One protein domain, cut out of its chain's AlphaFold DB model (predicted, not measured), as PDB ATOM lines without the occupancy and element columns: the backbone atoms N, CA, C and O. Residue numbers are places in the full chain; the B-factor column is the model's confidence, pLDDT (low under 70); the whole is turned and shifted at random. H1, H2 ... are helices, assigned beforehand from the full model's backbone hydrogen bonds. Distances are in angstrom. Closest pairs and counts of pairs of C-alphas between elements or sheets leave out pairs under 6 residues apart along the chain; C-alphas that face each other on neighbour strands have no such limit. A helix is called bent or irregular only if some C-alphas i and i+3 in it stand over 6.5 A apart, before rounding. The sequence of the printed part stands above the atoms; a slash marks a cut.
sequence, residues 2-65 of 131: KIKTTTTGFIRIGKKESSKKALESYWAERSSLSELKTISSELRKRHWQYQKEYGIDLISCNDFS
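AT A GLANCE: This is residues 2 to 65 of the 131 residues of the protein "Meth_synt_1 domain-containing protein" of Candidatus Atribacteria bacterium (UniProt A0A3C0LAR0). A long helix, H2, and a shorter one, H1, lie side by side as a helical hairpin, with two long tails: residues 54 to 65 fold back along the later part of H2, and residues 2 to 14 run lengthwise toward the beginning of H1, their first residues reaching out past the end of H2 at residue 53. The 64 printed residues include two named helices, H1 then H2, and no named strand; the class is all helix. The whole is a loose rod, with a radius of gyration of the C-alphas of 13.8 A and spans of 50 by 19 by 14 A.

HOW THE PARTS SIT: H2, residues 33 to 53, touches H1, residues 15 to 27; their closest C-alphas, those of Leu 36 and Ala 22, are 5.8 A apart. The two run opposite ways at a shallow tilt of 19 degrees. Every O i to N i+4 pair in H2 is within hydrogen-bond range, against 7 of 9 in H1.

IN THESE COORDINATES: H2 measures 30.0 A from C-alpha 33 at (118.718, 158.537, 119.347) to C-alpha 53 at (123.478, 163.218, 148.635). H1 measures 20.2 A and begins at C-alpha 15, (111.084, 157.991, 138.510); it is irregular, with C-alphas 16 and 19 at 8.8 A.

THE WHOLE: The C-alphas farthest apart, those of Lys 2 and Glu 29, are 50.3 A apart. The printed part has no cut, and the link from H1 to H2 is tight. No printed residue has a pLDDT under 70.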
ATOM      1  N   LYS A   2     137.389 154.085 159.500       89.44
ATOM      2  CA  LYS A   2     136.030 154.497 159.092       89.44
ATOM      3  C   LYS A   2     135.407 153.366 158.264       89.44
ATOM      4  O   LYS A   2     136.002 152.971 157.264       89.44
ATOM      5  N   ILE A   3     134.253 152.844 158.681       95.19
ATOM      6  CA  ILE A   3     133.473 151.885 157.882       95.19
ATOM      7  C   ILE A   3     132.943 152.624 156.647       95.19
ATOM      8  O   ILE A   3     132.454 153.746 156.779       95.19
ATOM      9  N   LYS A   4     133.076 152.019 155.461       96.81
ATOM     10  CA  LYS A   4     132.577 152.575 154.194       96.81
ATOM     11  C   LYS A   4     131.296 151.875 153.756       96.81
ATOM     12  O   LYS A   4     131.157 150.668 153.930       96.81
ATOM     13  N   THR A   5     130.407 152.640 153.144       97.12
ATOM     14  CA  THR A   5     129.168 152.172 152.518       97.12
ATOM     15  C   THR A   5     129.345 152.025 151.006       97.12
ATOM     16  O   THR A   5     130.085 152.783 150.377       97.12
ATOM     17  N   THR A   6     128.683 151.036 150.405       96.62
ATOM     18  CA  THR A   6     128.737 150.799 148.957       96.62
ATOM     19  C   THR A   6     127.407 150.288 148.426       96.62
ATOM     20  O   THR A   6     126.660 149.625 149.147       96.62
ATOM     21  N   THR A   7     127.127 150.592 147.162       95.56
ATOM     22  CA  THR A   7     126.023 150.029 146.386       95.56
ATOM     23  C   THR A   7     126.578 149.150 145.266       95.56
ATOM     24  O   THR A   7     127.566 149.489 144.622       95.56
ATOM     25  N   THR A   8     125.944 148.003 145.018       94.25
ATOM     26  CA  THR A   8     126.319 147.084 143.923       94.25
ATOM     27  C   THR A   8     125.672 147.458 142.587       94.25
ATOM     28  O   THR A   8     126.032 146.911 141.550       94.25
ATOM     29  N   GLY A   9     124.702 148.371 142.608       94.12
ATOM     30  CA  GLY A   9     123.958 148.848 141.451       94.12
ATOM     31  C   GLY A   9     122.765 149.702 141.881       94.12
ATOM     32  O   GLY A   9     122.332 149.651 143.036       94.12
ATOM     33  N   PHE A  10     122.218 150.471 140.946       94.19
ATOM     34  CA  PHE A  10     121.080 151.355 141.158       94.19
ATOM     35  C   PHE A  10     120.001 151.141 140.087       94.19
ATOM     36  O   PHE A  10     120.289 150.855 138.925       94.19
ATOM     37  N   ILE A  11     118.726 151.284 140.462       90.56
ATOM     38  CA  ILE A  11     117.599 151.008 139.559       90.56
ATOM     39  C   ILE A  11     117.599 152.002 138.386       90.56
ATOM     40  O   ILE A  11     117.379 153.200 138.560       90.56
ATOM     41  N   ARG A  12     117.777 151.488 137.164       88.19
ATOM     42  CA  ARG A  12     117.921 152.290 135.934       88.19
ATOM     43  C   ARG A  12     116.626 152.870 135.355       88.19
ATOM     44  O   ARG A  12     116.679 153.858 134.631       88.19
ATOM     45  N   ILE A  13     115.464 152.304 135.694       84.06
ATOM     46  CA  ILE A  13     114.154 152.693 135.129       84.06
ATOM     47  C   ILE A  13     113.805 154.170 135.424       84.06
ATOM     48  O   ILE A  13     113.169 154.835 134.599       84.06
ATOM     49  N   GLY A  14     114.279 154.702 136.557       77.00
ATOM     50  CA  GLY A  14     114.053 156.082 136.983       77.00
ATOM     51  C   GLY A  14     112.619 156.363 137.456       77.00
ATOM     52  O   GLY A  14     111.708 155.541 137.342       77.00
ATOM     53  N   LYS A  15     112.402 157.560 138.013       75.06
ATOM     54  CA  LYS A  15     111.084 157.991 138.510       75.06
ATOM     55  C   LYS A  15     110.067 158.041 137.357       75.06
ATOM     56  O   LYS A  15     110.365 158.592 136.301       75.06
ATOM     57  N   LYS A  16     108.853 157.515 137.576       76.50
ATOM     58  CA  LYS A  16     107.770 157.429 136.566       76.50
ATOM     59  C   LYS A  16     108.162 156.683 135.276       76.50
ATOM     60  O   LYS A  16     107.601 156.985 134.219       76.50
ATOM     61  N   GLU A  17     109.095 155.734 135.367       80.50
ATOM     62  CA  GLU A  17     109.528 154.887 134.246       80.50
ATOM     63  C   GLU A  17     110.166 155.662 133.086       80.50
ATOM     64  O   GLU A  17     110.011 155.316 131.916       80.50
ATOM     65  N   SER A  18     110.889 156.735 133.406       83.19
ATOM     66  CA  SER A  18     111.501 157.630 132.422       83.19
ATOM     67  C   SER A  18     112.396 156.915 131.405       83.19
ATOM     68  O   SER A  18     112.337 157.251 130.227       83.19
ATOM     69  N   SER A  19     113.189 155.919 131.827       88.25
ATOM     70  CA  SER A  19     114.067 155.184 130.901       88.25
ATOM     71  C   SER A  19     113.263 154.316 129.935       88.25
ATOM     72  O   SER A  19     113.543 154.305 128.741       88.25
ATOM     73  N   LYS A  20     112.238 153.622 130.446       90.75
ATOM     74  CA  LYS A  20     111.354 152.769 129.643       90.75
ATOM     75  C   LYS A  20     110.611 153.597 128.597       90.75
ATOM     76  O   LYS A  20     110.649 153.265 127.422       90.75
ATOM     77  N   LYS A  21     110.021 154.723 129.006       93.44
ATOM     78  CA  LYS A  21     109.299 155.630 128.100       93.44
ATOM     79  C   LYS A  21     110.193 156.214 127.014       93.44
ATOM     80  O   LYS A  21     109.763 156.314 125.870       93.44
ATOM     81  N   ALA A  22     111.423 156.596 127.359       94.88
ATOM     82  CA  ALA A  22     112.383 157.093 126.379       94.88
ATOM     83  C   ALA A  22     112.738 156.015 125.345       94.88
ATOM     84  O   ALA A  22     112.759 156.297 124.150       94.88
ATOM     85  N   LEU A  23     112.957 154.777 125.798       95.19
ATOM     86  CA  LEU A  23     113.251 153.650 124.918       95.19
ATOM     87  C   LEU A  23     112.062 153.292 124.014       95.19
ATOM     88  O   LEU A  23     112.226 153.177 122.806       95.19
ATOM     89  N   GLU A  24     110.854 153.193 124.573       95.00
ATOM     90  CA  GLU A  24     109.624 152.929 123.813       95.00
ATOM     91  C   GLU A  24     109.310 154.045 122.808       95.00
ATOM     92  O   GLU A  24     108.798 153.784 121.723       95.00
ATOM     93  N   SER A  25     109.607 155.301 123.152       96.38
ATOM     94  CA  SER A  25     109.480 156.430 122.228       96.38
ATOM     95  C   SER A  25     110.471 156.324 121.071       96.38
ATOM     96  O   SER A  25     110.087 156.555 119.925       96.38
ATOM     97  N   TYR A  26     111.718 155.938 121.357       96.19
ATOM     98  CA  TYR A  26     112.744 155.736 120.340       96.19
ATOM     99  C   TYR A  26     112.384 154.587 119.388       96.19
ATOM    100  O   TYR A  26     112.410 154.776 118.177       96.19
ATOM    101  N   TRP A  27     111.964 153.434 119.914       94.38
ATOM    102  CA  TRP A  27     111.542 152.296 119.085       94.38
ATOM    103  C   TRP A  27     110.290 152.566 118.256       94.38
ATOM    104  O   TRP A  27     110.143 152.007 117.178       94.38
ATOM    105  N   ALA A  28     109.395 153.428 118.736       95.50
ATOM    106  CA  ALA A  28     108.230 153.865 117.974       95.50
ATOM    107  C   ALA A  28     108.543 154.993 116.972       95.50
ATOM    108  O   ALA A  28     107.608 155.601 116.456       95.50
ATOM    109  N   GLU A  29     109.823 155.328 116.765       95.00
ATOM    110  CA  GLU A  29     110.294 156.409 115.886       95.00
ATOM    111  C   GLU A  29     109.714 157.794 116.244       95.00
ATOM    112  O   GLU A  29     109.699 158.719 115.435       95.00
ATOM    113  N   ARG A  30     109.249 157.968 117.490       97.31
ATOM    114  CA  ARG A  30     108.689 159.231 118.003       97.31
ATOM    115  C   ARG A  30     109.742 160.158 118.606       97.31
ATOM    116  O   ARG A  30     109.435 161.310 118.901       97.31
ATOM    117  N   SER A  31     110.955 159.659 118.823       97.00
ATOM    118  CA  SER A  31     112.100 160.433 119.307       97.00
ATOM    119  C   SER A  31     113.396 159.932 118.684       97.00
ATOM    120  O   SER A  31     113.531 158.762 118.336       97.00
ATOM    121  N   SER A  32     114.380 160.813 118.603       97.25
ATOM    122  CA  SER A  32     115.711 160.539 118.077       97.25
ATOM    123  C   SER A  32     116.599 159.759 119.057       97.25
ATOM    124  O   SER A  32     116.415 159.777 120.278       97.25
ATOM    125  N   LEU A  33     117.659 159.138 118.527       96.25
ATOM    126  CA  LEU A  33     118.718 158.537 119.347       96.25
ATOM    127  C   LEU A  33     119.418 159.578 120.243       96.25
ATOM    128  O   LEU A  33     119.875 159.258 121.340       96.25
ATOM    129  N   SER A  34     119.508 160.828 119.778       97.56
ATOM    130  CA  SER A  34     120.107 161.932 120.536       97.56
ATOM    131  C   SER A  34     119.301 162.251 121.798       97.56
ATOM    132  O   SER A  34     119.866 162.413 122.884       97.56
ATOM    133  N   GLU A  35     117.971 162.246 121.690       96.50
ATOM    134  CA  GLU A  35     117.073 162.414 122.836       96.50
ATOM    135  C   GLU A  35     117.177 161.236 123.808       96.50
ATOM    136  O   GLU A  35     117.334 161.456 125.011       96.50
ATOM    137  N   LEU A  36     117.202 159.989 123.311       96.81
ATOM    138  CA  LEU A  36     117.407 158.806 124.157       96.81
ATOM    139  C   LEU A  36     118.731 158.893 124.935       96.81
ATOM    140  O   LEU A  36     118.761 158.648 126.147       96.81
ATOM    141  N   LYS A  37     119.828 159.281 124.269       97.06
ATOM    142  CA  LYS A  37     121.147 159.479 124.895       97.06
ATOM    143  C   LYS A  37     121.120 160.583 125.949       97.06
ATOM    144  O   LYS A  37     121.667 160.384 127.035       97.06
ATOM    145  N   THR A  38     120.462 161.704 125.656       97.19
ATOM    146  CA  THR A  38     120.305 162.830 126.587       97.19
ATOM    147  C   THR A  38     119.568 162.394 127.849       97.19
ATOM    148  O   THR A  38     120.124 162.497 128.943       97.19
ATOM    149  N   ILE A  39     118.385 161.785 127.708       95.62
ATOM    150  CA  ILE A  39     117.587 161.296 128.843       95.62
ATOM    151  C   ILE A  39     118.373 160.262 129.662       95.62
ATOM    152  O   ILE A  39     118.392 160.315 130.892       95.62
ATOM    153  N   SER A  40     119.072 159.342 128.994       95.81
ATOM    154  CA  SER A  40     119.900 158.322 129.653       95.81
ATOM    155  C   SER A  40     121.046 158.939 130.463       95.81
ATOM    156  O   SER A  40     121.331 158.508 131.580       95.81
ATOM    157  N   SER A  41     121.698 159.967 129.914       96.38
ATOM    158  CA  SER A  41     122.774 160.705 130.583       96.38
ATOM    159  C   SER A  41     122.268 161.445 131.823       96.38
ATOM    160  O   SER A  41     122.850 161.331 132.904       96.38
ATOM    161  N   GLU A  42     121.135 162.138 131.700       95.75
ATOM    162  CA  GLU A  42     120.491 162.832 132.816       95.75
ATOM    163  C   GLU A  42     120.060 161.875 133.929       95.75
ATOM    164  O   GLU A  42     120.202 162.197 135.110       95.75
ATOM    165  N   LEU A  43     119.567 160.684 133.571       95.06
ATOM    166  CA  LEU A  43     119.199 159.653 134.536       95.06
ATOM    167  C   LEU A  43     120.401 159.161 135.334       95.06
ATOM    168  O   LEU A  43     120.349 159.178 136.564       95.06
ATOM    169  N   ARG A  44     121.501 158.796 134.663       96.25
ATOM    170  CA  ARG A  44     122.739 158.388 135.348       96.25
ATOM    171  C   ARG A  44     123.249 159.483 136.278       96.25
ATOM    172  O   ARG A  44     123.500 159.222 137.452       96.25
ATOM    173  N   LYS A  45     123.302 160.730 135.790       96.25
ATOM    174  CA  LYS A  45     123.706 161.890 136.596       96.25
ATOM    175  C   LYS A  45     122.849 162.029 137.854       96.25
ATOM    176  O   LYS A  45     123.395 162.188 138.943       96.25
ATOM    177  N   ARG A  46     121.527 161.917 137.717       94.62
ATOM    178  CA  ARG A  46     120.585 161.996 138.839       94.62
ATOM    179  C   ARG A  46     120.778 160.856 139.837       94.62
ATOM    180  O   ARG A  46     120.743 161.102 141.036       94.62
ATOM    181  N   HIS A  47     120.992 159.627 139.368       95.00
ATOM    182  CA  HIS A  47     121.211 158.466 140.238       95.00
ATOM    183  C   HIS A  47     122.514 158.588 141.038       95.00
ATOM    184  O   HIS A  47     122.529 158.288 142.230       95.00
ATOM    185  N   TRP A  48     123.592 159.078 140.420       96.31
ATOM    186  CA  TRP A  48     124.845 159.348 141.128       96.31
ATOM    187  C   TRP A  48     124.706 160.488 142.135       96.31
ATOM    188  O   TRP A  48     125.185 160.366 143.260       96.31
ATOM    189  N   GLN A  49     124.024 161.575 141.763       96.12
ATOM    190  CA  GLN A  49     123.744 162.684 142.679       96.12
ATOM    191  C   GLN A  49     122.931 162.214 143.885       96.12
ATOM    192  O   GLN A  49     123.326 162.488 145.010       96.12
ATOM    193  N   TYR A  50     121.884 161.421 143.660       94.69
ATOM    194  CA  TYR A  50     121.061 160.863 144.729       94.69
ATOM    195  C   TYR A  50     121.886 160.002 145.695       94.69
ATOM    196  O   TYR A  50     121.861 160.220 146.899       94.69
ATOM    197  N   GLN A  51     122.694 159.066 145.194       96.06
ATOM    198  CA  GLN A  51     123.538 158.237 146.064       96.06
ATOM    199  C   GLN A  51     124.572 159.069 146.842       96.06
ATOM    200  O   GLN A  51     124.803 158.820 148.026       96.06
ATOM    201  N   LYS A  52     125.152 160.093 146.202       96.75
ATOM    202  CA  LYS A  52     126.093 161.022 146.839       96.75
ATOM    203  C   LYS A  52     125.431 161.851 147.942       96.75
ATOM    204  O   LYS A  52     126.004 161.987 149.019       96.75
ATOM    205  N   GLU A  53     124.247 162.400 147.684       97.25
ATOM    206  CA  GLU A  53     123.478 163.218 148.635       97.25
ATOM    207  C   GLU A  53     123.078 162.428 149.887       97.25
ATOM    208  O   GLU A  53     123.050 162.987 150.980       97.25
ATOM    209  N   TYR A  54     122.842 161.121 149.747       95.94
ATOM    210  CA  TYR A  54     122.519 160.221 150.859       95.94
ATOM    211  C   TYR A  54     123.755 159.578 151.514       95.94
ATOM    212  O   TYR A  54     123.617 158.709 152.374       95.94
ATOM    213  N   GLY A  55     124.964 160.020 151.153       96.31
ATOM    214  CA  GLY A  55     126.193 159.678 151.870       96.31
ATOM    215  C   GLY A  55     126.809 158.318 151.531       96.31
ATOM    216  O   GLY A  55     127.602 157.821 152.329       96.31
ATOM    217  N   ILE A  56     126.491 157.722 150.375       97.44
ATOM    218  CA  ILE A  56     127.162 156.498 149.907       97.44
ATOM    219  C   ILE A  56     128.636 156.801 149.588       97.44
ATOM    220  O   ILE A  56     128.926 157.650 148.743       97.44
ATOM    221  N   ASP A  57     129.573 156.101 150.242       97.12
ATOM    222  CA  ASP A  57     131.015 156.338 150.059       97.12
ATOM    223  C   ASP A  57     131.525 155.790 148.708       97.12
ATOM    224  O   ASP A  57     132.397 156.398 148.087       97.12
ATOM    225  N   LEU A  58     131.009 154.637 148.262       96.81
ATOM    226  CA  LEU A  58     131.394 153.951 147.020       96.81
ATOM    227  C   LEU A  58     130.162 153.722 146.131       96.81
ATOM    228  O   LEU A  58     129.410 152.765 146.329       96.81
ATOM    229  N   ILE A  59     129.964 154.622 145.168       96.50
ATOM    230  CA  ILE A  59     128.803 154.661 144.270       96.50
ATOM    231  C   ILE A  59     129.031 153.753 143.056       96.50
ATOM    232  O   ILE A  59     130.075 153.849 142.407       96.50
ATOM    233  N   SER A  60     128.040 152.922 142.719       94.38
ATOM    234  CA  SER A  60     128.062 152.077 141.523       94.38
ATOM    235  C   SER A  60     128.129 152.882 140.219       94.38
ATOM    236  O   SER A  60     127.513 153.941 140.056       94.38
ATOM    237  N   CYS A  61     128.868 152.342 139.255       93.94
ATOM    238  CA  CYS A  61     128.874 152.795 137.871       93.94
ATOM    239  C   CYS A  61     128.729 151.591 136.934       93.94
ATOM    240  O   CYS A  61     128.919 150.450 137.347       93.94
ATOM    241  N   ASN A  62     128.373 151.859 135.675       95.12
ATOM    242  CA  ASN A  62     128.096 150.834 134.660       95.12
ATOM    243  C   ASN A  62     126.949 149.861 135.015       95.12
ATOM    244  O   ASN A  62     126.828 148.779 134.456       95.12
ATOM    245  N   ASP A  63     126.091 150.262 135.948       95.44
ATOM    246  CA  ASP A  63     124.856 149.588 136.344       95.44
ATOM    247  C   ASP A  63     123.657 149.973 135.456       95.44
ATOM    248  O   ASP A  63     122.661 149.248 135.391       95.44
ATOM    249  N   PHE A  64     123.755 151.107 134.759       96.88
ATOM    250  CA  PHE A  64     122.793 151.547 133.752       96.88
ATOM    251  C   PHE A  64     123.001 150.824 132.417       96.88
ATOM    252  O   PHE A  64     124.108 150.816 131.895       96.88
ATOM    253  N   SER A  65     121.894 150.391 131.812       96.19
ATOM    254  CA  SER A  65     121.816 149.864 130.448       96.19
ATOM    255  C   SER A  65     120.557 150.375 129.758       96.19
ATOM    256  O   SER A  65     119.567 150.692 130.427       96.19
TER     257      SER A  65